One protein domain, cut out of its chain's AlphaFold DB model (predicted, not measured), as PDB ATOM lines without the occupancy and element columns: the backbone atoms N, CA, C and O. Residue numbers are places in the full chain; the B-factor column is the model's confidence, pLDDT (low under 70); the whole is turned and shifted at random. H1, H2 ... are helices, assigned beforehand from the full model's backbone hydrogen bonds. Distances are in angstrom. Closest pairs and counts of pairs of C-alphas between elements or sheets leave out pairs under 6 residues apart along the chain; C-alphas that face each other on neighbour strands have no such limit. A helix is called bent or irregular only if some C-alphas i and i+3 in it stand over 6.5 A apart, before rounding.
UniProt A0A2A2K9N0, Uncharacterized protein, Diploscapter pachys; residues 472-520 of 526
ATOM      1  N   ASP A 472      94.921 189.790 142.348       93.38
ATOM      2  CA  ASP A 472      95.438 188.429 142.486       93.38
ATOM      3  C   ASP A 472      96.966 188.379 142.631       93.38
ATOM      4  O   ASP A 472      97.488 187.429 143.220       93.38
ATOM      5  N   TRP A 473      97.700 189.416 142.208       94.69
ATOM      6  CA  TRP A 473      99.150 189.485 142.410       94.69
ATOM      7  C   TRP A 473      99.547 189.489 143.888       94.69
ATOM      8  O   TRP A 473     100.585 188.927 144.226       94.69
ATOM      9  N   ASP A 474      98.721 190.043 144.782       92.44
ATOM     10  CA  ASP A 474      98.949 189.966 146.234       92.44
ATOM     11  C   ASP A 474      98.863 188.504 146.715       92.44
ATOM     12  O   ASP A 474      99.767 188.001 147.380       92.44
ATOM     13  N   LYS A 475      97.841 187.756 146.279       94.44
ATOM     14  CA  LYS A 475      97.688 186.329 146.624       94.44
ATOM     15  C   LYS A 475      98.811 185.465 146.041       94.44
ATOM     16  O   LYS A 475      99.257 184.521 146.696       94.44
ATOM     17  N   MET A 476      99.274 185.771 144.828       96.44
ATOM     18  CA  MET A 476     100.431 185.114 144.208       96.44
ATOM     19  C   MET A 476     101.725 185.427 144.968       96.44
ATOM     20  O   MET A 476     102.517 184.531 145.241       96.44
ATOM     21  N   TYR A 477     101.931 186.683 145.370       95.12
ATOM     22  CA  TYR A 477     103.069 187.087 146.194       95.12
ATOM     23  C   TYR A 477     103.088 186.363 147.548       95.12
ATOM     24  O   TYR A 477     104.126 185.827 147.937       95.12
ATOM     25  N   ARG A 478     101.943 186.257 148.239       94.12
ATOM     26  CA  ARG A 478     101.846 185.492 149.496       94.12
ATOM     27  C   ARG A 478     102.261 184.035 149.313       94.12
ATOM     28  O   ARG A 478     102.950 183.492 150.175       94.12
ATOM     29  N   TYR A 479     101.890 183.415 148.188       96.19
ATOM     30  CA  TYR A 479     102.363 182.075 147.841       96.19
ATOM     31  C   TYR A 479     103.890 182.031 147.669       96.19
ATOM     32  O   TYR A 479     104.525 181.136 148.216       96.19
ATOM     33  N   LEU A 480     104.497 182.998 146.974       95.94
ATOM     34  CA  LEU A 480     105.955 183.061 146.788       95.94
ATOM     35  C   LEU A 480     106.711 183.210 148.113       95.94
ATOM     36  O   LEU A 480     107.742 182.568 148.337       95.94
ATOM     37  N   GLU A 481     106.189 184.018 149.034       93.50
ATOM     38  CA  GLU A 481     106.744 184.106 150.382       93.50
ATOM     39  C   GLU A 481     106.593 182.794 151.144       93.50
ATOM     40  O   GLU A 481     107.576 182.300 151.707       93.50
ATOM     41  N   PHE A 482     105.397 182.205 151.131       94.94
ATOM     42  CA  PHE A 482     105.131 180.909 151.742       94.94
ATOM     43  C   PHE A 482     106.097 179.836 151.220       94.94
ATOM     44  O   PHE A 482     106.740 179.134 152.008       94.94
ATOM     45  N   GLU A 483     106.263 179.756 149.902       95.44
ATOM     46  CA  GLU A 483     107.183 178.851 149.223       95.44
ATOM     47  C   GLU A 483     108.621 179.077 149.709       95.44
ATOM     48  O   GLU A 483     109.262 178.142 150.190       95.44
ATOM     49  N   SER A 484     109.099 180.327 149.726       92.06
ATOM     50  CA  SER A 484     110.453 180.666 150.197       92.06
ATOM     51  C   SER A 484     110.710 180.291 151.669       92.06
ATOM     52  O   SER A 484     111.849 180.027 152.087       92.06
ATOM     53  N   VAL A 485     109.648 180.253 152.482       92.38
ATOM     54  CA  VAL A 485     109.723 179.947 153.910       92.38
ATOM     55  C   VAL A 485     109.669 178.442 154.168       92.38
ATOM     56  O   VAL A 485     110.431 177.972 155.027       92.38
ATOM     57  N   TYR A 486     108.795 177.697 153.487       94.62
ATOM     58  CA  TYR A 486     108.480 176.297 153.809       94.62
ATOM     59  C   TYR A 486     108.938 175.281 152.765       94.62
ATOM     60  O   TYR A 486     109.343 174.188 153.158       94.62
ATOM     61  N   CYS A 487     108.922 175.632 151.482       93.88
ATOM     62  CA  CYS A 487     109.201 174.730 150.366       93.88
ATOM     63  C   CYS A 487     110.675 174.786 149.976       93.88
ATOM     64  O   CYS A 487     111.062 175.290 148.925       93.88
ATOM     65  N   LYS A 488     111.521 174.307 150.885       91.19
ATOM     66  CA  LYS A 488     112.967 174.239 150.696       91.19
ATOM     67  C   LYS A 488     113.535 173.002 151.365       91.19
ATOM     68  O   LYS A 488     112.959 172.497 152.334       91.19
ATOM     69  N   ILE A 489     114.700 172.582 150.877       85.25
ATOM     70  CA  ILE A 489     115.473 171.465 151.424       85.25
ATOM     71  C   ILE A 489     115.626 171.635 152.941       85.25
ATOM     72  O   ILE A 489     115.907 172.733 153.436       85.25
ATOM     73  N   GLY A 490     115.380 170.554 153.685       84.88
ATOM     74  CA  GLY A 490     115.403 170.550 155.147       84.88
ATOM     75  C   GLY A 490     114.123 171.062 155.827       84.88
ATOM     76  O   GLY A 490     114.077 171.144 157.057       84.88
ATOM     77  N   LYS A 491     113.067 171.408 155.073       89.44
ATOM     78  CA  LYS A 491     111.726 171.690 155.616       89.44
ATOM     79  C   LYS A 491     110.652 170.798 154.996       89.44
ATOM     80  O   LYS A 491     110.348 169.749 155.564       89.44
ATOM     81  N   TYR A 492     110.027 171.243 153.912       91.56
ATOM     82  CA  TYR A 492     109.038 170.480 153.163       91.56
ATOM     83  C   TYR A 492     109.572 170.275 151.748       91.56
ATOM     84  O   TYR A 492     109.853 171.246 151.050       91.56
ATOM     85  N   GLU A 493     109.753 169.009 151.375       88.94
ATOM     86  CA  GLU A 493     110.411 168.587 150.129       88.94
ATOM     87  C   GLU A 493     109.426 167.965 149.124       88.94
ATOM     88  O   GLU A 493     109.809 167.632 148.007       88.94
ATOM     89  N   GLY A 494     108.149 167.833 149.505       89.88
ATOM     90  CA  GLY A 494     107.073 167.446 148.593       89.88
ATOM     91  C   GLY A 494     106.679 168.583 147.645       89.88
ATOM     92  O   GLY A 494     107.230 169.687 147.685       89.88
ATOM     93  N   LYS A 495     105.679 168.335 146.790       91.56
ATOM     94  CA  LYS A 495     105.160 169.357 145.868       91.56
ATOM     95  C   LYS A 495     104.618 170.544 146.665       91.56
ATOM     96  O   LYS A 495     103.657 170.388 147.417       91.56
ATOM     97  N   CYS A 496     105.198 171.728 146.465       93.88
ATOM     98  CA  CYS A 496     104.797 172.939 147.177       93.88
ATOM     99  C   CYS A 496     103.361 173.339 146.815       93.88
ATOM    100  O   CYS A 496     103.104 173.976 145.799       93.88
ATOM    101  N   ASN A 497     102.400 172.919 147.629       95.44
ATOM    102  CA  ASN A 497     101.008 173.292 147.467       95.44
ATOM    103  C   ASN A 497     100.354 173.378 148.854       95.44
ATOM    104  O   ASN A 497     100.047 172.334 149.431       95.44
ATOM    105  N   PRO A 498     100.094 174.590 149.384       94.56
ATOM    106  CA  PRO A 498      99.484 174.764 150.706       94.56
ATOM    107  C   PRO A 498      98.083 174.146 150.826       94.56
ATOM    108  O   PRO A 498      97.591 173.939 151.936       94.56
ATOM    109  N   TYR A 499      97.436 173.843 149.698       95.44
ATOM    110  CA  TYR A 499      96.107 173.247 149.650       95.44
ATOM    111  C   TYR A 499      96.116 171.720 149.531       95.44
ATOM    112  O   TYR A 499      95.051 171.120 149.698       95.44
ATOM    113  N   SER A 500      97.271 171.085 149.287       95.50
ATOM    114  CA  SER A 500      97.359 169.623 149.194       95.50
ATOM    115  C   SER A 500      97.166 168.961 150.558       95.50
ATOM    116  O   SER A 500      97.602 169.479 151.591       95.50
ATOM    117  N   ASP A 501      96.531 167.788 150.566       95.75
ATOM    118  CA  ASP A 501      96.345 167.010 151.795       95.75
ATOM    119  C   ASP A 501      97.689 166.615 152.410       95.75
ATOM    120  O   ASP A 501      97.858 166.656 153.626       95.75
ATOM    121  N   GLU A 502      98.681 166.326 151.569       95.69
ATOM    122  CA  GLU A 502     100.037 165.992 151.991       95.69
ATOM    123  C   GLU A 502     100.690 167.128 152.800       95.69
ATOM    124  O   GLU A 502     101.194 166.905 153.908       95.69
ATOM    125  N   MET A 503     100.641 168.368 152.298       95.44
ATOM    126  CA  MET A 503     101.243 169.506 152.992       95.44
ATOM    127  C   MET A 503     100.447 169.875 154.248       95.44
ATOM    128  O   MET A 503     101.044 170.159 155.290       95.44
ATOM    129  N   LYS A 504      99.109 169.801 154.205       95.75
ATOM    130  CA  LYS A 504      98.255 169.997 155.391       95.75
ATOM    131  C   LYS A 504      98.607 169.005 156.501       95.75
ATOM    132  O   LYS A 504      98.872 169.430 157.627       95.75
ATOM    133  N   GLN A 505      98.736 167.718 156.172       96.00
ATOM    134  CA  GLN A 505      99.167 166.683 157.116       96.00
ATOM    135  C   GLN A 505     100.576 166.952 157.668       96.00
ATOM    136  O   GLN A 505     100.842 166.710 158.848       96.00
ATOM    137  N   TRP A 506     101.497 167.485 156.858       95.81
ATOM    138  CA  TRP A 506     102.824 167.890 157.335       95.81
ATOM    139  C   TRP A 506     102.750 169.028 158.369       95.81
ATOM    140  O   TRP A 506     103.408 168.956 159.414       95.81
ATOM    141  N   PHE A 507     101.912 170.048 158.143       96.31
ATOM    142  CA  PHE A 507     101.670 171.117 159.123       96.31
ATOM    143  C   PHE A 507     100.984 170.596 160.392       96.31
ATOM    144  O   PHE A 507     101.344 171.020 161.493       96.31
ATOM    145  N   GLU A 508     100.036 169.667 160.270       96.38
ATOM    146  CA  GLU A 508      99.363 169.018 161.401       96.38
ATOM    147  C   GLU A 508     100.338 168.231 162.277       96.38
ATOM    148  O   GLU A 508     100.384 168.456 163.489       96.38
ATOM    149  N   LYS A 509     101.201 167.402 161.674       96.12
ATOM    150  CA  LYS A 509     102.257 166.655 162.385       96.12
ATOM    151  C   LYS A 509     103.186 167.578 163.178       96.12
ATOM    152  O   LYS A 509     103.663 167.206 164.248       96.12
ATOM    153  N   LYS A 510     103.416 168.805 162.694       94.88
ATOM    154  CA  LYS A 510     104.214 169.836 163.386       94.88
ATOM    155  C   LYS A 510     103.411 170.725 164.341       94.88
ATOM    156  O   LYS A 510     103.994 171.607 164.971       94.88
ATOM    157  N   ARG A 511     102.095 170.515 164.469       96.12
ATOM    158  CA  ARG A 511     101.165 171.368 165.235       96.12
ATOM    159  C   ARG A 511     101.185 172.831 164.769       96.12
ATOM    160  O   ARG A 511     101.077 173.762 165.565       96.12
ATOM    161  N   TRP A 512     101.354 173.047 163.465       95.38
ATOM    162  CA  TRP A 512     101.483 174.364 162.832       95.38
ATOM    163  C   TRP A 512     100.254 174.768 162.003       95.38
ATOM    164  O   TRP A 512     100.335 175.706 161.217       95.38
ATOM    165  N   THR A 513      99.098 174.138 162.204       92.50
ATOM    166  CA  THR A 513      97.849 174.450 161.478       92.50
ATOM    167  C   THR A 513      97.456 175.928 161.558       92.50
ATOM    168  O   THR A 513      97.128 176.535 160.544       92.50
ATOM    169  N   LYS A 514      97.598 176.560 162.733       92.19
ATOM    170  CA  LYS A 514      97.373 178.011 162.897       92.19
ATOM    171  C   LYS A 514      98.347 178.872 162.087       92.19
ATOM    172  O   LYS A 514      97.977 179.961 161.668       92.19
ATOM    173  N   ARG A 515      99.585 178.404 161.873       92.06
ATOM    174  CA  ARG A 515     100.567 179.117 161.040       92.06
ATOM    175  C   ARG A 515     100.166 179.052 159.574       92.06
ATOM    176  O   ARG A 515     100.213 180.082 158.925       92.06
ATOM    177  N   LEU A 516      99.740 177.880 159.092       93.44
ATOM    178  CA  LEU A 516      99.229 177.719 157.727       93.44
ATOM    179  C   LEU A 516      98.003 178.610 157.493       93.44
ATOM    180  O   LEU A 516      97.989 179.383 156.544       93.44
ATOM    181  N   ALA A 517      97.028 178.579 158.408       91.81
ATOM    182  CA  ALA A 517      95.844 179.436 158.331       91.81
ATOM    183  C   ALA A 517      96.185 180.938 158.347       91.81
ATOM    184  O   ALA A 517      95.503 181.731 157.704       91.81
ATOM    185  N   GLY A 518      97.255 181.329 159.048       89.81
ATOM    186  CA  GLY A 518      97.713 182.716 159.135       89.81
ATOM    187  C   GLY A 518      98.208 183.325 157.819       89.81
ATOM    188  O   GLY A 518      98.253 184.546 157.725       89.81
ATOM    189  N   TRP A 519      98.543 182.515 156.806       90.31
ATOM    190  CA  TRP A 519      98.901 183.013 155.468       90.31
ATOM    191  C   TRP A 519      97.691 183.488 154.656       90.31
ATOM    192  O   TRP A 519      97.846 184.257 153.710       90.31
ATOM    193  N   GLY A 520      96.483 183.062 155.039       91.94
ATOM    194  CA  GLY A 520      95.256 183.389 154.323       91.94
ATOM    195  C   GLY A 520      95.182 182.752 152.933       91.94
ATOM    196  O   GLY A 520      95.736 181.682 152.679       91.94
TER     197      GLY A 520
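What this domain is: This is residues 472 to 520 of the 526 residues of an uncharacterized protein of Diploscapter pachys (UniProt A0A2A2K9N0). One long helix, H1, makes one side of the domain; from its end at Tyr 486 a wide loop of residues 487 to 500 leads to the shorter H2, which is followed, after a tight link of 3 residues, by the very short H3. H3 and residues 518 to 520 turn back from H2 toward the side of H1, and no helix packs on H1. The printed part has 49 residues with three named helices, in the order H1, H2, H3, and no named strand; the class is all helix, with 29 of the 49 residues in named elements. The whole is compact, with a radius of gyration of the C-alphas of 10.5 A, and the C-alphas span 30 by 22 by 16 A.

How they stand to each other: H1, residues 472 to 486, touches no helix. H2, residues 501 to 509, is apart from it, with no C-alpha of the one within 8 A of the other. H3, residues 513 to 517, is apart from H1 too. H2 and H3 touch only at the corner by their link, and only just, with 3 pairs of C-alphas within 8 A. Their closest C-alphas are those of Phe 507 and Thr 513, 5.6 A apart, and their centres are 10.4 A apart. In H1, H2 and H3 every pair of O i and N i+4 is within hydrogen-bond range.

Where its parts are: H1 begins at Asp 472, with its C-alpha at (95.438, 188.429, 142.486), and has 15 residues, ending at Tyr 486; its first to last C-alpha measure 21.1 A. Residues 487 to 500 follow with no named element, and their C-alphas lie 4 to 14 A from the mean of all C-alphas; C-alpha 498 in this stretch is at (99.484, 174.764, 150.706). H2 runs from Asp 501 to Lys 509, nine residues and 12.1 A from first to last C-alpha. H3 runs from Thr 513 to Ala 517, five residues and 6.2 A, with its last C-alpha at (95.844, 179.436, 158.331). None of the three helices is bent or irregular.

The domain as a whole: The two C-alphas farthest apart are those of Trp 473 and Lys 509, 30.5 A, while the first and last printed C-alphas, Asp 472 and Gly 520, are 12.9 A apart. The link from H1 to H2, with 14 residues, is long, and the link from H2 to H3, with 3 residues, is tight. The printed part has no cut. The mean pLDDT of the printed part is 93.5, and no printed residue is under 70.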